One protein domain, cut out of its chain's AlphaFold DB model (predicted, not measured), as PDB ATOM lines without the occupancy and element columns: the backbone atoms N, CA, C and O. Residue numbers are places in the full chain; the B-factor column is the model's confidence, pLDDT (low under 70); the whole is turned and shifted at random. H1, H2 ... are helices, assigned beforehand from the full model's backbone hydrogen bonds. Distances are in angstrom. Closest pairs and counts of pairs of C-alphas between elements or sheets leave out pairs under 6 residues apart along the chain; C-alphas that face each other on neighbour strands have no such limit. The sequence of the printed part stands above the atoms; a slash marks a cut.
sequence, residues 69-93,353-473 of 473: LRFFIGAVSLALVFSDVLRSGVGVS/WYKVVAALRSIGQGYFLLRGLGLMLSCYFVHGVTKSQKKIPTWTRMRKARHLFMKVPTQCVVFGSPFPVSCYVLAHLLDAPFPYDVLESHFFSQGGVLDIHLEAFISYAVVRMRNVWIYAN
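What this domain is: This is residues 69 to 93 and 353 to 473 of the 473 residues of an uncharacterized protein of Phytophthora infestans (strain T30-4) (UniProt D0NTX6). The long helix H2 is the spine of a loose rod: H5 folds back beside it, H1 packs on it with residues 82 to 85, H4 packs on it, and H3 crosses it near its last residues. H6 and H7 touch no helix, and the loops of residues 385 to 391 and 444 to 449 stick out at the two ends of the rod. The printed part has 146 residues with seven named helices, H1 to H7 in chain order, and no named strand: all helix. The radius of gyration of the C-alphas is 20.6 A and the spans are 79 by 33 by 28 A.

How they stand to each other: The hub is H2, residues 353 to 382. It touches H5, residues 418 to 431, at a shallow tilt of 22 degrees, opposite ways; the closest C-alphas, of Gly 364 and Pro 420, are 4.2 A apart. H3, residues 394 to 405, touches H2 at residues 375 to 380 alone, at a steep tilt of 59 degrees; the closest C-alphas, of Cys 379 and Ala 401, are 4.8 A apart. H4, residues 410 to 414, touches H2, closest at the C-alphas of Val 413 and Arg 371, 6.4 A. H1, residues 69 to 87, touches H2 with residues 82 to 85 alone, closest at the C-alphas of Val 85 and Arg 361, 6.7 A. H6, residues 433 to 441, and H7, residues 454 to 471, are close but not clearly touching, with the closest C-alphas, of Leu 439 and Tyr 460, 6.6 A apart. Every O i to N i+4 pair is within hydrogen-bond range in H2, H3, H4, H5 and H6, against 13 of 15 in H1 and 9 of 14 in H7.

Where its parts are: H2 is 43.4 A long, from C-alpha 353 at (284.696, 250.422, 259.378) to C-alpha 382 at (286.418, 241.566, 216.940). H7 is 25.5 A long, H1 24.3 A and H5 19.9 A.

The domain as a whole: Residues 94 to 352 are not printed, with 10.1 A between C-alphas 93 and 353. The links H2 to H3 and H6 to H7 are long. The mean pLDDT of the printed part is 72.6, and 50 residues are under 70, among them 439 to 452 and 459 to 473.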
ATOM      1  N   LEU A  69     262.539 240.926 225.466       76.31
ATOM      2  CA  LEU A  69     262.322 240.692 226.897       76.31
ATOM      3  C   LEU A  69     263.636 240.373 227.628       76.31
ATOM      4  O   LEU A  69     263.947 240.998 228.637       76.31
ATOM      5  N   ARG A  70     264.452 239.456 227.083       72.12
ATOM      6  CA  ARG A  70     265.778 239.136 227.647       72.12
ATOM      7  C   ARG A  70     266.724 240.337 227.603       72.12
ATOM      8  O   ARG A  70     267.500 240.520 228.533       72.12
ATOM      9  N   PHE A  71     266.638 241.158 226.555       72.25
ATOM     10  CA  PHE A  71     267.391 242.407 226.446       72.25
ATOM     11  C   PHE A  71     266.991 243.418 227.530       72.25
ATOM     12  O   PHE A  71     267.873 243.926 228.214       72.25
ATOM     13  N   PHE A  72     265.694 243.679 227.731       77.44
ATOM     14  CA  PHE A  72     265.231 244.611 228.764       77.44
ATOM     15  C   PHE A  72     265.594 244.124 230.168       77.44
ATOM     16  O   PHE A  72     266.164 244.895 230.934       77.44
ATOM     17  N   ILE A  73     265.362 242.843 230.479       77.81
ATOM     18  CA  ILE A  73     265.763 242.251 231.765       77.81
ATOM     19  C   ILE A  73     267.281 242.368 231.949       77.81
ATOM     20  O   ILE A  73     267.729 242.900 232.957       77.81
ATOM     21  N   GLY A  74     268.081 241.951 230.961       73.06
ATOM     22  CA  GLY A  74     269.541 242.017 231.034       73.06
ATOM     23  C   GLY A  74     270.077 243.441 231.200       73.06
ATOM     24  O   GLY A  74     270.980 243.655 232.005       73.06
ATOM     25  N   ALA A  75     269.502 244.420 230.497       76.25
ATOM     26  CA  ALA A  75     269.870 245.829 230.618       76.25
ATOM     27  C   ALA A  75     269.493 246.413 231.989       76.25
ATOM     28  O   ALA A  75     270.308 247.114 232.584       76.25
ATOM     29  N   VAL A  76     268.306 246.088 232.517       77.81
ATOM     30  CA  VAL A  76     267.873 246.502 233.861       77.81
ATOM     31  C   VAL A  76     268.742 245.849 234.938       77.81
ATOM     32  O   VAL A  76     269.231 246.552 235.814       77.81
ATOM     33  N   SER A  77     269.030 244.546 234.852       74.56
ATOM     34  CA  SER A  77     269.950 243.870 235.778       74.56
ATOM     35  C   SER A  77     271.353 244.482 235.743       74.56
ATOM     36  O   SER A  77     271.949 244.700 236.793       74.56
ATOM     37  N   LEU A  78     271.878 244.801 234.555       74.06
ATOM     38  CA  LEU A  78     273.193 245.430 234.411       74.06
ATOM     39  C   LEU A  78     273.203 246.863 234.972       74.06
ATOM     40  O   LEU A  78     274.170 247.253 235.620       74.06
ATOM     41  N   ALA A  79     272.125 247.626 234.770       76.31
ATOM     42  CA  ALA A  79     271.958 248.956 235.351       76.31
ATOM     43  C   ALA A  79     271.853 248.897 236.884       76.31
ATOM     44  O   ALA A  79     272.509 249.682 237.563       76.31
ATOM     45  N   LEU A  80     271.111 247.933 237.441       73.62
ATOM     46  CA  LEU A  80     271.025 247.708 238.887       73.62
ATOM     47  C   LEU A  80     272.399 247.372 239.481       73.62
ATOM     48  O   LEU A  80     272.809 248.033 240.430       73.62
ATOM     49  N   VAL A  81     273.150 246.445 238.870       74.31
ATOM     50  CA  VAL A  81     274.524 246.114 239.292       74.31
ATOM     51  C   VAL A  81     275.445 247.332 239.193       74.31
ATOM     52  O   VAL A  81     276.092 247.679 240.174       74.31
ATOM     53  N   PHE A  82     275.478 248.047 238.061       73.69
ATOM     54  CA  PHE A  82     276.347 249.223 237.896       73.69
ATOM     55  C   PHE A  82     275.932 250.441 238.733       73.69
ATOM     56  O   PHE A  82     276.775 251.291 239.026       73.69
ATOM     57  N   SER A  83     274.677 250.512 239.172       71.56
ATOM     58  CA  SER A  83     274.204 251.548 240.091       71.56
ATOM     59  C   SER A  83     274.376 251.189 241.567       71.56
ATOM     60  O   SER A  83     274.162 252.069 242.390       71.56
ATOM     61  N   ASP A  84     274.776 249.965 241.946       69.88
ATOM     62  CA  ASP A  84     274.643 249.525 243.344       69.88
ATOM     63  C   ASP A  84     275.381 250.417 244.355       69.88
ATOM     64  O   ASP A  84     274.775 250.818 245.343       69.88
ATOM     65  N   VAL A  85     276.625 250.834 244.091       67.19
ATOM     66  CA  VAL A  85     277.364 251.761 244.985       67.19
ATOM     67  C   VAL A  85     276.759 253.172 245.006       67.19
ATOM     68  O   VAL A  85     276.764 253.827 246.042       67.19
ATOM     69  N   LEU A  86     276.190 253.636 243.889       61.41
ATOM     70  CA  LEU A  86     275.524 254.943 243.814       61.41
ATOM     71  C   LEU A  86     274.153 254.927 244.514       61.41
ATOM     72  O   LEU A  86     273.752 255.921 245.106       61.41
ATOM     73  N   ARG A  87     273.449 253.792 244.457       57.34
ATOM     74  CA  ARG A  87     272.094 253.575 244.985       57.34
ATOM     75  C   ARG A  87     272.085 253.195 246.463       57.34
ATOM     76  O   ARG A  87     271.190 253.604 247.187       57.34
ATOM     77  N   SER A  88     273.050 252.390 246.905       56.91
ATOM     78  CA  SER A  88     273.222 252.035 248.321       56.91
ATOM     79  C   SER A  88     273.979 253.094 249.125       56.91
ATOM     80  O   SER A  88     274.118 252.956 250.338       56.91
ATOM     81  N   GLY A  89     274.449 254.138 248.438       53.97
ATOM     82  CA  GLY A  89     275.315 255.166 248.978       53.97
ATOM     83  C   GLY A  89     276.721 254.651 249.281       53.97
ATOM     84  O   GLY A  89     276.961 253.482 249.591       53.97
ATOM     85  N   VAL A  90     277.661 255.590 249.322       60.53
ATOM     86  CA  VAL A  90     278.813 255.461 250.218       60.53
ATOM     87  C   VAL A  90     278.277 255.846 251.605       60.53
ATOM     88  O   VAL A  90     278.447 256.967 252.060       60.53
ATOM     89  N   GLY A  91     277.416 254.987 252.162       54.19
ATOM     90  CA  GLY A  91     276.379 255.400 253.112       54.19
ATOM     91  C   GLY A  91     276.870 255.650 254.537       54.19
ATOM     92  O   GLY A  91     277.433 254.749 255.149       54.19
ATOM     93  N   VAL A  92     276.556 256.843 255.056       56.81
ATOM     94  CA  VAL A  92     276.755 257.298 256.445       56.81
ATOM     95  C   VAL A  92     278.225 257.460 256.863       56.81
ATOM     96  O   VAL A  92     278.819 256.618 257.527       56.81
ATOM     97  N   SER A  93     278.794 258.627 256.541       60.22
ATOM     98  CA  SER A  93     280.068 259.090 257.113       60.22
ATOM     99  C   SER A  93     279.979 259.481 258.592       60.22
ATOM    100  O   SER A  93     281.014 259.561 259.249       60.22
ATOM    101  N   TRP A 353     284.630 251.337 260.524       81.25
ATOM    102  CA  TRP A 353     284.696 250.422 259.378       81.25
ATOM    103  C   TRP A 353     284.160 251.003 258.066       81.25
ATOM    104  O   TRP A 353     284.547 250.527 256.994       81.25
ATOM    105  N   TYR A 354     283.343 252.060 258.117       81.44
ATOM    106  CA  TYR A 354     282.754 252.746 256.962       81.44
ATOM    107  C   TYR A 354     283.754 252.972 255.817       81.44
ATOM    108  O   TYR A 354     283.475 252.618 254.672       81.44
ATOM    109  N   LYS A 355     284.956 253.490 256.110       82.56
ATOM    110  CA  LYS A 355     285.987 253.760 255.086       82.56
ATOM    111  C   LYS A 355     286.470 252.485 254.386       82.56
ATOM    112  O   LYS A 355     286.708 252.501 253.179       82.56
ATOM    113  N   VAL A 356     286.589 251.380 255.125       86.50
ATOM    114  CA  VAL A 356     286.999 250.067 254.599       86.50
ATOM    115  C   VAL A 356     285.887 249.477 253.732       86.50
ATOM    116  O   VAL A 356     286.137 249.062 252.601       86.50
ATOM    117  N   VAL A 357     284.646 249.512 254.220       84.88
ATOM    118  CA  VAL A 357     283.445 249.045 253.506       84.88
ATOM    119  C   VAL A 357     283.230 249.834 252.207       84.88
ATOM    120  O   VAL A 357     283.002 249.245 251.146       84.88
ATOM    121  N   ALA A 358     283.375 251.160 252.264       84.19
ATOM    122  CA  ALA A 358     283.325 252.060 251.117       84.19
ATOM    123  C   ALA A 358     284.409 251.736 250.076       84.19
ATOM    124  O   ALA A 358     284.112 251.660 248.879       84.19
ATOM    125  N   ALA A 359     285.651 251.504 250.516       87.19
ATOM    126  CA  ALA A 359     286.757 251.139 249.636       87.19
ATOM    127  C   ALA A 359     286.530 249.776 248.961       87.19
ATOM    128  O   ALA A 359     286.632 249.684 247.739       87.19
ATOM    129  N   LEU A 360     286.148 248.741 249.720       88.12
ATOM    130  CA  LEU A 360     285.851 247.401 249.194       88.12
ATOM    131  C   LEU A 360     284.759 247.440 248.115       88.12
ATOM    132  O   LEU A 360     284.935 246.877 247.031       88.12
ATOM    133  N   ARG A 361     283.660 248.161 248.369       86.56
ATOM    134  CA  ARG A 361     282.568 248.336 247.397       86.56
ATOM    135  C   ARG A 361     283.011 249.113 246.165       86.56
ATOM    136  O   ARG A 361     282.734 248.685 245.048       86.56
ATOM    137  N   SER A 362     283.759 250.198 246.347       85.94
ATOM    138  CA  SER A 362     284.280 251.008 245.237       85.94
ATOM    139  C   SER A 362     285.250 250.222 244.347       85.94
ATOM    140  O   SER A 362     285.184 250.329 243.123       85.94
ATOM    141  N   ILE A 363     286.109 249.383 244.937       89.94
ATOM    142  CA  ILE A 363     287.051 248.511 244.216       89.94
ATOM    143  C   ILE A 363     286.301 247.414 243.448       89.94
ATOM    144  O   ILE A 363     286.534 247.242 242.247       89.94
ATOM    145  N   GLY A 364     285.368 246.707 244.098       87.31
ATOM    146  CA  GLY A 364     284.536 245.690 243.445       87.31
ATOM    147  C   GLY A 364     283.730 246.266 242.275       87.31
ATOM    148  O   GLY A 364     283.691 245.680 241.190       87.31
ATOM    149  N   GLN A 365     283.173 247.464 242.455       86.75
ATOM    150  CA  GLN A 365     282.395 248.154 241.433       86.75
ATOM    151  C   GLN A 365     283.246 248.686 240.278       86.75
ATOM    152  O   GLN A 365     282.889 248.504 239.113       86.75
ATOM    153  N   GLY A 366     284.400 249.288 240.576       88.50
ATOM    154  CA  GLY A 366     285.366 249.712 239.564       88.50
ATOM    155  C   GLY A 366     285.829 248.537 238.699       88.50
ATOM    156  O   GLY A 366     285.916 248.661 237.477       88.50
ATOM    157  N   TYR A 367     286.025 247.366 239.308       89.12
ATOM    158  CA  TYR A 367     286.354 246.133 238.596       89.12
ATOM    159  C   TYR A 367     285.208 245.649 237.686       89.12
ATOM    160  O   TYR A 367     285.458 245.295 236.529       89.12
ATOM    161  N   PHE A 368     283.949 245.681 238.144       85.31
ATOM    162  CA  PHE A 368     282.794 245.370 237.287       85.31
ATOM    163  C   PHE A 368     282.670 246.332 236.098       85.31
ATOM    164  O   PHE A 368     282.478 245.878 234.966       85.31
ATOM    165  N   LEU A 369     282.829 247.639 236.325       85.75
ATOM    166  CA  LEU A 369     282.804 248.653 235.266       85.75
ATOM    167  C   LEU A 369     283.930 248.424 234.247       85.75
ATOM    168  O   LEU A 369     283.670 248.387 233.043       85.75
ATOM    169  N   LEU A 370     285.160 248.174 234.714       89.50
ATOM    170  CA  LEU A 370     286.306 247.866 233.854       89.50
ATOM    171  C   LEU A 370     286.051 246.622 232.988       89.50
ATOM    172  O   LEU A 370     286.349 246.636 231.793       89.50
ATOM    173  N   ARG A 371     285.453 245.559 233.547       87.12
ATOM    174  CA  ARG A 371     285.091 244.353 232.779       87.12
ATOM    175  C   ARG A 371     283.960 244.592 231.787       87.12
ATOM    176  O   ARG A 371     284.040 244.085 230.670       87.12
ATOM    177  N   GLY A 372     282.940 245.367 232.154       85.06
ATOM    178  CA  GLY A 372     281.861 245.756 231.242       85.06
ATOM    179  C   GLY A 372     282.389 246.534 230.035       85.06
ATOM    180  O   GLY A 372     282.095 246.186 228.889       85.06
ATOM    181  N   LEU A 373     283.245 247.530 230.284       87.12
ATOM    182  CA  LEU A 373     283.935 248.299 229.246       87.12
ATOM    183  C   LEU A 373     284.875 247.413 228.414       87.12
ATOM    184  O   LEU A 373     284.830 247.461 227.188       87.12
ATOM    185  N   GLY A 374     285.669 246.550 229.051       88.12
ATOM    186  CA  GLY A 374     286.574 245.614 228.381       88.12
ATOM    187  C   GLY A 374     285.851 244.620 227.467       88.12
ATOM    188  O   GLY A 374     286.302 244.374 226.345       88.12
ATOM    189  N   LEU A 375     284.694 244.100 227.885       86.62
ATOM    190  CA  LEU A 375     283.841 243.252 227.050       86.62
ATOM    191  C   LEU A 375     283.267 244.041 225.862       86.62
ATOM    192  O   LEU A 375     283.323 243.569 224.728       86.62
ATOM    193  N   MET A 376     282.771 245.260 226.094       84.94
ATOM    194  CA  MET A 376     282.234 246.127 225.039       84.94
ATOM    195  C   MET A 376     283.300 246.489 223.991       84.94
ATOM    196  O   MET A 376     283.053 246.381 222.786       84.94
ATOM    197  N   LEU A 377     284.510 246.837 224.441       86.81
ATOM    198  CA  LEU A 377     285.677 247.068 223.590       86.81
ATOM    199  C   LEU A 377     286.064 245.797 222.826       86.81
ATOM    200  O   LEU A 377     286.295 245.865 221.620       86.81
ATOM    201  N   SER A 378     286.059 244.629 223.471       85.19
ATOM    202  CA  SER A 378     286.344 243.345 222.815       85.19
ATOM    203  C   SER A 378     285.349 243.053 221.686       85.19
ATOM    204  O   SER A 378     285.763 242.779 220.556       85.19
ATOM    205  N   CYS A 379     284.043 243.218 221.929       83.81
ATOM    206  CA  CYS A 379     283.010 243.106 220.894       83.81
ATOM    207  C   CYS A 379     283.213 244.115 219.747       83.81
ATOM    208  O   CYS A 379     282.946 243.800 218.585       83.81
ATOM    209  N   TYR A 380     283.719 245.318 220.040       84.19
ATOM    210  CA  TYR A 380     284.052 246.318 219.026       84.19
ATOM    211  C   TYR A 380     285.312 245.965 218.220       84.19
ATOM    212  O   TYR A 380     285.339 246.171 217.001       84.19
ATOM    213  N   PHE A 381     286.358 245.425 218.846       83.19
ATOM    214  CA  PHE A 381     287.605 245.049 218.174       83.19
ATOM    215  C   PHE A 381     287.481 243.783 217.322       83.19
ATOM    216  O   PHE A 381     288.010 243.781 216.212       83.19
ATOM    217  N   VAL A 382     286.695 242.783 217.736       81.50
ATOM    218  CA  VAL A 382     286.418 241.566 216.940       81.50
ATOM    219  C   VAL A 382     285.924 241.901 215.523       81.50
ATOM    220  O   VAL A 382     286.400 241.327 214.546       81.50
ATOM    221  N   HIS A 383     285.045 242.897 215.375       70.56
ATOM    222  CA  HIS A 383     284.534 243.339 214.068       70.56
ATOM    223  C   HIS A 383     285.473 244.287 213.289       70.56
ATOM    224  O   HIS A 383     285.092 244.783 212.229       70.56
ATOM    225  N   GLY A 384     286.675 244.575 213.800       64.75
ATOM    226  CA  GLY A 384     287.681 245.419 213.144       64.75
ATOM    227  C   GLY A 384     288.851 244.662 212.505       64.75
ATOM    228  O   GLY A 384     289.568 245.248 211.701       64.75
ATOM    229  N   VAL A 385     289.055 243.383 212.845       58.91
ATOM    230  CA  VAL A 385     290.255 242.604 212.457       58.91
ATOM    231  C   VAL A 385     290.083 241.841 211.129       58.91
ATOM    232  O   VAL A 385     291.035 241.259 210.609       58.91
ATOM    233  N   THR A 386     288.902 241.874 210.502       56.53
ATOM    234  CA  THR A 386     288.664 241.269 209.178       56.53
ATOM    235  C   THR A 386     289.404 242.015 208.060       56.53
ATOM    236  O   THR A 386     288.836 242.871 207.387       56.53
ATOM    237  N   LYS A 387     290.670 241.637 207.832       50.94
ATOM    238  CA  LYS A 387     291.604 242.205 206.837       50.94
ATOM    239  C   LYS A 387     291.131 242.189 205.368       50.94
ATOM    240  O   LYS A 387     291.788 242.803 204.537       50.94
ATOM    241  N   SER A 388     290.042 241.490 205.032       52.75
ATOM    242  CA  SER A 388     289.748 241.080 203.648       52.75
ATOM    243  C   SER A 388     288.849 242.031 202.836       52.75
ATOM    244  O   SER A 388     289.009 242.117 201.621       52.75
ATOM    245  N   GLN A 389     287.900 242.768 203.441       50.38
ATOM    246  CA  GLN A 389     286.973 243.619 202.667       50.38
ATOM    247  C   GLN A 389     286.592 244.944 203.343       50.38
ATOM    248  O   GLN A 389     286.283 244.970 204.528       50.38
ATOM    249  N   LYS A 390     286.594 246.008 202.513       56.00
ATOM    250  CA  LYS A 390     286.021 247.371 202.651       56.00
ATOM    251  C   LYS A 390     285.816 247.898 204.081       56.00
ATOM    252  O   LYS A 390     284.971 247.387 204.806       56.00
ATOM    253  N   LYS A 391     286.480 249.021 204.415       58.53
ATOM    254  CA  LYS A 391     286.306 249.789 205.671       58.53
ATOM    255  C   LYS A 391     284.827 249.846 206.090       58.53
ATOM    256  O   LYS A 391     284.046 250.604 205.519       58.53
ATOM    257  N   ILE A 392     284.452 249.028 207.075       66.75
ATOM    258  CA  ILE A 392     283.081 248.966 207.592       66.75
ATOM    259  C   ILE A 392     282.783 250.308 208.280       66.75
ATOM    260  O   ILE A 392     283.612 250.748 209.083       66.75
ATOM    261  N   PRO A 393     281.634 250.962 208.018       77.00
ATOM    262  CA  PRO A 393     281.298 252.221 208.674       77.00
ATOM    263  C   PRO A 393     281.307 252.073 210.197       77.00
ATOM    264  O   PRO A 393     280.771 251.098 210.733       77.00
ATOM    265  N   THR A 394     281.862 253.060 210.904       77.06
ATOM    266  CA  THR A 394     281.981 253.060 212.374       77.06
ATOM    267  C   THR A 394     280.635 252.786 213.050       77.06
ATOM    268  O   THR A 394     280.559 251.995 213.987       77.06
ATOM    269  N   TRP A 395     279.550 253.343 212.504       76.69
ATOM    270  CA  TRP A 395     278.177 253.100 212.949       76.69
ATOM    271  C   TRP A 395     277.735 251.634 212.814       76.69
ATOM    272  O   TRP A 395     277.201 251.046 213.755       76.69
ATOM    273  N   THR A 396     277.998 251.002 211.668       76.81
ATOM    274  CA  THR A 396     277.681 249.585 211.429       76.81
ATOM    275  C   THR A 396     278.487 248.676 212.358       76.81
ATOM    276  O   THR A 396     277.947 247.703 212.887       76.81
ATOM    277  N   ARG A 397     279.758 249.018 212.607       78.25
ATOM    278  CA  ARG A 397     280.629 248.320 213.561       78.25
ATOM    279  C   ARG A 397     280.113 248.451 214.998       78.25
ATOM    280  O   ARG A 397     279.978 247.434 215.672       78.25
ATOM    281  N   MET A 398     279.740 249.659 215.428       78.25
ATOM    282  CA  MET A 398     279.124 249.927 216.735       78.25
ATOM    283  C   MET A 398     277.822 249.131 216.919       78.25
ATOM    284  O   MET A 398     277.625 248.477 217.942       78.25
ATOM    285  N   ARG A 399     276.947 249.113 215.902       80.56
ATOM    286  CA  ARG A 399     275.674 248.372 215.929       80.56
ATOM    287  C   ARG A 399     275.883 246.859 216.052       80.56
ATOM    288  O   ARG A 399     275.172 246.227 216.831       80.56
ATOM    289  N   LYS A 400     276.856 246.287 215.329       79.50
ATOM    290  CA  LYS A 400     277.223 244.863 215.445       79.50
ATOM    291  C   LYS A 400     277.846 244.540 216.807       79.50
ATOM    292  O   LYS A 400     277.398 243.600 217.454       79.50
ATOM    293  N   ALA A 401     278.777 245.366 217.286       81.12
ATOM    294  CA  ALA A 401     279.405 245.211 218.599       81.12
ATOM    295  C   ALA A 401     278.378 245.236 219.742       81.12
ATOM    296  O   ALA A 401     278.395 244.358 220.599       81.12
ATOM    297  N   ARG A 402     277.425 246.181 219.708       79.62
ATOM    298  CA  ARG A 402     276.307 246.244 220.662       79.62
ATOM    299  C   ARG A 402     275.436 244.988 220.599       79.62
ATOM    300  O   ARG A 402     275.075 244.454 221.637       79.62
ATOM    301  N   HIS A 403     275.102 244.507 219.402       79.19
ATOM    302  CA  HIS A 403     274.300 243.290 219.241       79.19
ATOM    303  C   HIS A 403     275.019 242.042 219.778       79.19
ATOM    304  O   HIS A 403     274.385 241.207 220.413       79.19
ATOM    305  N   LEU A 404     276.340 241.943 219.584       78.94
ATOM    306  CA  LEU A 404     277.158 240.870 220.149       78.94
ATOM    307  C   LEU A 404     277.236 240.962 221.680       78.94
ATOM    308  O   LEU A 404     276.973 239.969 222.346       78.94
ATOM    309  N   PHE A 405     277.514 242.149 222.233       79.81
ATOM    310  CA  PHE A 405     277.542 242.396 223.679       79.81
ATOM    311  C   PHE A 405     276.229 241.970 224.354       79.81
ATOM    312  O   PHE A 405     276.253 241.257 225.348       79.81
ATOM    313  N   MET A 406     275.080 242.311 223.757       73.88
ATOM    314  CA  MET A 406     273.752 241.938 224.268       73.88
ATOM    315  C   MET A 406     273.400 240.446 224.099       73.88
ATOM    316  O   MET A 406     272.394 240.001 224.647       73.88
ATOM    317  N   LYS A 407     274.195 239.670 223.347       76.44
ATOM    318  CA  LYS A 407     274.098 238.200 223.291       76.44
ATOM    319  C   LYS A 407     274.995 237.501 224.322       76.44
ATOM    320  O   LYS A 407     274.818 236.304 224.536       76.44
ATOM    321  N   VAL A 408     275.943 238.203 224.950       78.19
ATOM    322  CA  VAL A 408     276.776 237.630 226.017       78.19
ATOM    323  C   VAL A 408     275.944 237.537 227.303       78.19
ATOM    324  O   VAL A 408     275.338 238.536 227.693       78.19
ATOM    325  N   PRO A 409     275.900 236.379 227.990       76.19
ATOM    326  CA  PRO A 409     275.229 236.274 229.281       76.19
ATOM    327  C   PRO A 409     275.814 237.271 230.288       76.19
ATOM    328  O   PRO A 409     277.027 237.312 230.500       76.19
ATOM    329  N   THR A 410     274.957 238.046 230.957       71.25
ATOM    330  CA  THR A 410     275.363 239.011 231.999       71.25
ATOM    331  C   THR A 410     276.150 238.339 233.130       71.25
ATOM    332  O   THR A 410     277.106 238.913 233.653       71.25
ATOM    333  N   GLN A 411     275.829 237.074 233.417       72.31
ATOM    334  CA  GLN A 411     276.564 236.192 234.325       72.31
ATOM    335  C   GLN A 411     278.070 236.105 234.014       72.31
ATOM    336  O   GLN A 411     278.866 236.009 234.940       72.31
ATOM    337  N   CYS A 412     278.504 236.203 232.750       75.12
ATOM    338  CA  CYS A 412     279.930 236.171 232.403       75.12
ATOM    339  C   CYS A 412     280.689 237.427 232.870       75.12
ATOM    340  O   CYS A 412     281.879 237.346 233.176       75.12
ATOM    341  N   VAL A 413     280.016 238.582 232.947       74.38
ATOM    342  CA  VAL A 413     280.604 239.835 233.457       74.38
ATOM    343  C   VAL A 413     280.672 239.806 234.983       74.38
ATOM    344  O   VAL A 413     281.713 240.145 235.551       74.38
ATOM    345  N   VAL A 414     279.587 239.355 235.623       70.00
ATOM    346  CA  VAL A 414     279.432 239.334 237.085       70.00
ATOM    347  C   VAL A 414     280.220 238.183 237.723       70.00
ATOM    348  O   VAL A 414     281.140 238.418 238.496       70.00
ATOM    349  N   PHE A 415     279.938 236.935 237.348       73.25
ATOM    350  CA  PHE A 415     280.498 235.738 237.992       73.25
ATOM    351  C   PHE A 415     281.781 235.213 237.342       73.25
ATOM    352  O   PHE A 415     282.439 234.335 237.890       73.25
ATOM    353  N   GLY A 416     282.203 235.758 236.195       79.19
ATOM    354  CA  GLY A 416     283.430 235.318 235.515       79.19
ATOM    355  C   GLY A 416     284.745 235.681 236.231       79.19
ATOM    356  O   GLY A 416     285.781 235.709 235.574       79.19
ATOM    357  N   SER A 417     284.699 236.117 237.492       84.31
ATOM    358  CA  SER A 417     285.843 236.397 238.369       84.31
ATOM    359  C   SER A 417     285.347 236.425 239.821       84.31
ATOM    360  O   SER A 417     284.357 237.110 240.081       84.31
ATOM    361  N   PRO A 418     286.007 235.742 240.775       86.94
ATOM    362  CA  PRO A 418     285.592 235.758 242.177       86.94
ATOM    363  C   PRO A 418     285.919 237.086 242.874       86.94
ATOM    364  O   PRO A 418     285.236 237.455 243.819       86.94
ATOM    365  N   PHE A 419     286.922 237.834 242.399       88.50
ATOM    366  CA  PHE A 419     287.450 239.028 243.072       88.50
ATOM    367  C   PHE A 419     286.393 240.073 243.496       88.50
ATOM    368  O   PHE A 419     286.361 240.423 244.678       88.50
ATOM    369  N   PRO A 420     285.509 240.576 242.607       84.00
ATOM    370  CA  PRO A 420     284.509 241.558 243.014       84.00
ATOM    371  C   PRO A 420     283.469 240.942 243.956       84.00
ATOM    372  O   PRO A 420     283.052 241.608 244.898       84.00
ATOM    373  N   VAL A 421     283.113 239.662 243.777       84.00
ATOM    374  CA  VAL A 421     282.218 238.937 244.695       84.00
ATOM    375  C   VAL A 421     282.839 238.873 246.092       84.00
ATOM    376  O   VAL A 421     282.177 239.229 247.060       84.00
ATOM    377  N   SER A 422     284.128 238.540 246.210       88.38
ATOM    378  CA  SER A 422     284.861 238.565 247.483       88.38
ATOM    379  C   SER A 422     284.891 239.958 248.118       88.38
ATOM    380  O   SER A 422     284.704 240.065 249.327       88.38
ATOM    381  N   CYS A 423     285.062 241.029 247.334       88.12
ATOM    382  CA  CYS A 423     285.002 242.403 247.850       88.12
ATOM    383  C   CYS A 423     283.620 242.735 248.437       88.12
ATOM    384  O   CYS A 423     283.536 243.299 249.526       88.12
ATOM    385  N   TYR A 424     282.540 242.352 247.748       84.62
ATOM    386  CA  TYR A 424     281.170 242.553 248.227       84.62
ATOM    387  C   TYR A 424     280.830 241.678 249.443       84.62
ATOM    388  O   TYR A 424     280.201 242.176 250.373       84.62
ATOM    389  N   VAL A 425     281.286 240.421 249.481       85.81
ATOM    390  CA  VAL A 425     281.114 239.520 250.636       85.81
ATOM    391  C   VAL A 425     281.864 240.045 251.859       85.81
ATOM    392  O   VAL A 425     281.278 240.097 252.932       85.81
ATOM    393  N   LEU A 426     283.115 240.500 251.720       87.12
ATOM    394  CA  LEU A 426     283.865 241.097 252.834       87.12
ATOM    395  C   LEU A 426     283.229 242.405 253.319       87.12
ATOM    396  O   LEU A 426     283.104 242.611 254.522       87.12
ATOM    397  N   ALA A 427     282.776 243.261 252.398       85.12
ATOM    398  CA  ALA A 427     282.053 244.479 252.752       85.12
ATOM    399  C   ALA A 427     280.743 244.178 253.501       85.12
ATOM    400  O   ALA A 427     280.411 244.908 254.426       85.12
ATOM    401  N   HIS A 428     280.031 243.111 253.118       82.31
ATOM    402  CA  HIS A 428     278.818 242.650 253.795       82.31
ATOM    403  C   HIS A 428     279.115 242.013 255.159       82.31
ATOM    404  O   HIS A 428     278.460 242.345 256.132       82.31
ATOM    405  N   LEU A 429     280.128 241.150 255.279       83.75
ATOM    406  CA  LEU A 429     280.529 240.577 256.574       83.75
ATOM    407  C   LEU A 429     280.934 241.653 257.586       83.75
ATOM    408  O   LEU A 429     280.755 241.452 258.782       83.75
ATOM    409  N   LEU A 430     281.468 242.779 257.112       84.25
ATOM    410  CA  LEU A 430     281.665 243.969 257.927       84.25
ATOM    411  C   LEU A 430     280.323 244.623 258.268       84.25
ATOM    412  O   LEU A 430     279.946 244.612 259.428       84.25
ATOM    413  N   ASP A 431     279.591 245.172 257.298       80.06
ATOM    414  CA  ASP A 431     278.489 246.087 257.621       80.06
ATOM    415  C   ASP A 431     277.131 245.444 257.916       80.06
ATOM    416  O   ASP A 431     276.273 246.148 258.427       80.06
ATOM    417  N   ALA A 432     276.904 244.160 257.627       78.44
ATOM    418  CA  ALA A 432     275.581 243.527 257.701       78.44
ATOM    419  C   ALA A 432     274.872 243.555 259.066       78.44
ATOM    420  O   ALA A 432     273.649 243.710 259.052       78.44
ATOM    421  N   PRO A 433     275.548 243.392 260.227       79.06
ATOM    422  CA  PRO A 433     274.853 243.356 261.513       79.06
ATOM    423  C   PRO A 433     274.063 244.640 261.782       79.06
ATOM    424  O   PRO A 433     272.904 244.573 262.177       79.06
ATOM    425  N   PHE A 434     274.669 245.800 261.509       78.81
ATOM    426  CA  PHE A 434     274.110 247.112 261.835       78.81
ATOM    427  C   PHE A 434     272.752 247.399 261.158       78.81
ATOM    428  O   PHE A 434     271.775 247.615 261.873       78.81
ATOM    429  N   PRO A 435     272.608 247.356 259.815       75.31
ATOM    430  CA  PRO A 435     271.328 247.577 259.163       75.31
ATOM    431  C   PRO A 435     270.336 246.452 259.451       75.31
ATOM    432  O   PRO A 435     269.146 246.716 259.382       75.31
ATOM    433  N   TYR A 436     270.751 245.220 259.772       74.38
ATOM    434  CA  TYR A 436     269.780 244.205 260.196       74.38
ATOM    435  C   TYR A 436     269.155 244.547 261.550       74.38
ATOM    436  O   TYR A 436     267.934 244.474 261.657       74.38
ATOM    437  N   ASP A 437     269.955 244.966 262.530       72.62
ATOM    438  CA  ASP A 437     269.470 245.347 263.861       72.62
ATOM    439  C   ASP A 437     268.625 246.632 263.814       72.62
ATOM    440  O   ASP A 437     267.514 246.664 264.338       72.62
ATOM    441  N   VAL A 438     269.070 247.650 263.062       73.69
ATOM    442  CA  VAL A 438     268.277 248.866 262.796       73.69
ATOM    443  C   VAL A 438     266.955 248.530 262.098       73.69
ATOM    444  O   VAL A 438     265.905 249.010 262.523       73.69
ATOM    445  N   LEU A 439     266.960 247.670 261.071       69.19
ATOM    446  CA  LEU A 439     265.725 247.251 260.399       69.19
ATOM    447  C   LEU A 439     264.803 246.470 261.335       69.19
ATOM    448  O   LEU A 439     263.596 246.678 261.278       69.19
ATOM    449  N   GLU A 440     265.343 245.596 262.188       67.56
ATOM    450  CA  GLU A 440     264.561 244.904 263.215       67.56
ATOM    451  C   GLU A 440     263.978 245.895 264.231       67.56
ATOM    452  O   GLU A 440     262.820 245.740 264.617       67.56
ATOM    453  N   SER A 441     264.713 246.958 264.588       65.25
ATOM    454  CA  SER A 441     264.254 248.003 265.511       65.25
ATOM    455  C   SER A 441     262.930 248.650 265.061       65.25
ATOM    456  O   SER A 441     262.016 248.815 265.869       65.25
ATOM    457  N   HIS A 442     262.749 248.879 263.755       65.62
ATOM    458  CA  HIS A 442     261.507 249.441 263.204       65.62
ATOM    459  C   HIS A 442     260.313 248.459 263.193       65.62
ATOM    460  O   HIS A 442     259.193 248.870 262.899       65.62
ATOM    461  N   PHE A 443     260.508 247.171 263.512       62.28
ATOM    462  CA  PHE A 443     259.417 246.189 263.635       62.28
ATOM    463  C   PHE A 443     258.907 245.992 265.076       62.28
ATOM    464  O   PHE A 443     257.957 245.230 265.285       62.28
ATOM    465  N   PHE A 444     259.484 246.663 266.081       61.56
ATOM    466  CA  PHE A 444     258.971 246.601 267.454       61.56
ATOM    467  C   PHE A 444     257.753 247.520 267.642       61.56
ATOM    468  O   PHE A 444     257.722 248.656 267.183       61.56
ATOM    469  N   SER A 445     256.731 247.021 268.341       53.16
ATOM    470  CA  SER A 445     255.462 247.728 268.574       53.16
ATOM    471  C   SER A 445     255.504 248.539 269.874       53.16
ATOM    472  O   SER A 445     255.183 248.041 270.957       53.16
ATOM    473  N   GLN A 446     255.890 249.807 269.760       56.38
ATOM    474  CA  GLN A 446     255.949 250.763 270.871       56.38
ATOM    475  C   GLN A 446     254.534 251.183 271.292       56.38
ATOM    476  O   GLN A 446     253.661 251.419 270.454       56.38
ATOM    477  N   GLY A 447     254.243 251.183 272.599       53.09
ATOM    478  CA  GLY A 447     252.896 251.461 273.130       53.09
ATOM    479  C   GLY A 447     251.761 250.553 272.605       53.09
ATOM    480  O   GLY A 447     250.579 250.839 272.830       53.09
ATOM    481  N   GLY A 448     252.094 249.466 271.896       51.22
ATOM    482  CA  GLY A 448     251.144 248.564 271.236       51.22
ATOM    483  C   GLY A 448     250.664 249.012 269.860       51.22
ATOM    484  O   GLY A 448     249.684 248.462 269.361       51.22
ATOM    485  N   VAL A 449     251.335 249.986 269.244       52.12
ATOM    486  CA  VAL A 449     251.098 250.409 267.860       52.12
ATOM    487  C   VAL A 449     252.341 250.077 267.037       52.12
ATOM    488  O   VAL A 449     253.464 250.291 267.478       52.12
ATOM    489  N   LEU A 450     252.136 249.517 265.846       60.28
ATOM    490  CA  LEU A 450     253.186 249.314 264.853       60.28
ATOM    491  C   LEU A 450     252.917 250.283 263.700       60.28
ATOM    492  O   LEU A 450     252.086 249.988 262.840       60.28
ATOM    493  N   ASP A 451     253.566 251.445 263.715       57.69
ATOM    494  CA  ASP A 451     253.404 252.451 262.661       57.69
ATOM    495  C   ASP A 451     254.467 252.256 261.573       57.69
ATOM    496  O   ASP A 451     255.558 252.817 261.617       57.69
ATOM    497  N   ILE A 452     254.158 251.386 260.609       64.19
ATOM    498  CA  ILE A 452     254.999 251.163 259.431       64.19
ATOM    499  C   ILE A 452     254.261 251.677 258.199       64.19
ATOM    500  O   ILE A 452     253.308 251.065 257.709       64.19
ATOM    501  N   HIS A 453     254.749 252.784 257.648       75.31
ATOM    502  CA  HIS A 453     254.303 253.280 256.353       75.31
ATOM    503  C   HIS A 453     254.768 252.358 255.212       75.31
ATOM    504  O   HIS A 453     255.865 251.795 255.243       75.31
ATOM    505  N   LEU A 454     253.955 252.238 254.157       73.00
ATOM    506  CA  LEU A 454     254.246 251.363 253.012       73.00
ATOM    507  C   LEU A 454     255.570 251.715 252.310       73.00
ATOM    508  O   LEU A 454     256.282 250.822 251.858       73.00
ATOM    509  N   GLU A 455     255.921 253.001 252.240       74.44
ATOM    510  CA  GLU A 455     257.190 253.468 251.671       74.44
ATOM    511  C   GLU A 455     258.397 252.991 252.492       74.44
ATOM    512  O   GLU A 455     259.330 252.409 251.933       74.44
ATOM    513  N   ALA A 456     258.338 253.142 253.821       67.50
ATOM    514  CA  ALA A 456     259.350 252.627 254.737       67.50
ATOM    515  C   ALA A 456     259.482 251.102 254.599       67.50
ATOM    516  O   ALA A 456     260.579 250.599 254.372       67.50
ATOM    517  N   PHE A 457     258.362 250.368 254.587       68.81
ATOM    518  CA  PHE A 457     258.354 248.919 254.364       68.81
ATOM    519  C   PHE A 457     259.007 248.504 253.035       68.81
ATOM    520  O   PHE A 457     259.788 247.552 253.003       68.81
ATOM    521  N   ILE A 458     258.725 249.212 251.935       70.19
ATOM    522  CA  ILE A 458     259.351 248.947 250.630       70.19
ATOM    523  C   ILE A 458     260.857 249.232 250.689       70.19
ATOM    524  O   ILE A 458     261.641 248.421 250.193       70.19
ATOM    525  N   SER A 459     261.277 250.328 251.326       67.75
ATOM    526  CA  SER A 459     262.693 250.648 251.541       67.75
ATOM    527  C   SER A 459     263.402 249.535 252.328       67.75
ATOM    528  O   SER A 459     264.400 248.975 251.865       67.75
ATOM    529  N   TYR A 460     262.821 249.110 253.452       67.81
ATOM    530  CA  TYR A 460     263.312 248.014 254.290       67.81
ATOM    531  C   TYR A 460     263.404 246.691 253.518       67.81
ATOM    532  O   TYR A 460     264.424 245.997 253.576       67.81
ATOM    533  N   ALA A 461     262.382 246.359 252.723       66.25
ATOM    534  CA  ALA A 461     262.387 245.187 251.855       66.25
ATOM    535  C   ALA A 461     263.498 245.261 250.793       66.25
ATOM    536  O   ALA A 461     264.180 244.265 250.560       66.25
ATOM    537  N   VAL A 462     263.743 246.427 250.186       66.31
ATOM    538  CA  VAL A 462     264.831 246.633 249.212       66.31
ATOM    539  C   VAL A 462     266.213 246.492 249.861       66.31
ATOM    540  O   VAL A 462     267.096 245.872 249.261       66.31
ATOM    541  N   VAL A 463     266.410 247.001 251.082       65.19
ATOM    542  CA  VAL A 463     267.665 246.815 251.837       65.19
ATOM    543  C   VAL A 463     267.870 245.340 252.195       65.19
ATOM    544  O   VAL A 463     268.968 244.823 252.008       65.19
ATOM    545  N   ARG A 464     266.823 244.615 252.607       63.28
ATOM    546  CA  ARG A 464     266.918 243.173 252.901       63.28
ATOM    547  C   ARG A 464     267.185 242.338 251.639       63.28
ATOM    548  O   ARG A 464     268.035 241.451 251.646       63.28
ATOM    549  N   MET A 465     266.529 242.669 250.523       56.34
ATOM    550  CA  MET A 465     266.709 242.011 249.217       56.34
ATOM    551  C   MET A 465     268.092 242.265 248.594       56.34
ATOM    552  O   MET A 465     268.565 241.439 247.813       56.34
ATOM    553  N   ARG A 466     268.794 243.343 248.977       60.31
ATOM    554  CA  ARG A 466     270.211 243.574 248.623       60.31
ATOM    555  C   ARG A 466     271.121 242.424 249.072       60.31
ATOM    556  O   ARG A 466     272.112 242.146 248.405       60.31
ATOM    557  N   ASN A 467     270.755 241.725 250.144       52.03
ATOM    558  CA  ASN A 467     271.579 240.677 250.749       52.03
ATOM    559  C   ASN A 467     271.185 239.263 250.271       52.03
ATOM    560  O   ASN A 467     271.958 238.316 250.401       52.03
ATOM    561  N   VAL A 468     270.017 239.115 249.627       45.97
ATOM    562  CA  VAL A 468     269.532 237.841 249.053       45.97
ATOM    563  C   VAL A 468     270.433 237.328 247.923       45.97
ATOM    564  O   VAL A 468     270.521 236.121 247.712       45.97
ATOM    565  N   TRP A 469     271.186 238.207 247.255       47.72
ATOM    566  CA  TRP A 469     272.171 237.825 246.235       47.72
ATOM    567  C   TRP A 469     273.283 236.903 246.755       47.72
ATOM    568  O   TRP A 469     273.941 236.265 245.941       47.72
ATOM    569  N   ILE A 470     273.491 236.802 248.074       44.88
ATOM    570  CA  ILE A 470     274.422 235.837 248.683       44.88
ATOM    571  C   ILE A 470     273.774 234.447 248.789       44.88
ATOM    572  O   ILE A 470     274.417 233.459 248.458       44.88
ATOM    573  N   TYR A 471     272.493 234.376 249.166       33.53
ATOM    574  CA  TYR A 471     271.719 233.128 249.282       33.53
ATOM    575  C   TYR A 471     271.284 232.530 247.935       33.53
ATOM    576  O   TYR A 471     270.811 231.398 247.888       33.53
ATOM    577  N   ALA A 472     271.401 233.294 246.846       34.53
ATOM    578  CA  ALA A 472     271.043 232.878 245.491       34.53
ATOM    579  C   ALA A 472     272.218 232.281 244.679       34.53
ATOM    580  O   ALA A 472     272.082 232.146 243.459       34.53
ATOM    581  N   ASN A 473     273.351 231.960 245.325       32.72
ATOM    582  CA  ASN A 473     274.506 231.265 244.729       32.72
ATOM    583  C   ASN A 473     274.654 229.845 245.284       32.72
ATOM    584  O   ASN A 473     274.600 229.710 246.525       32.72
TER     585      ASN A 473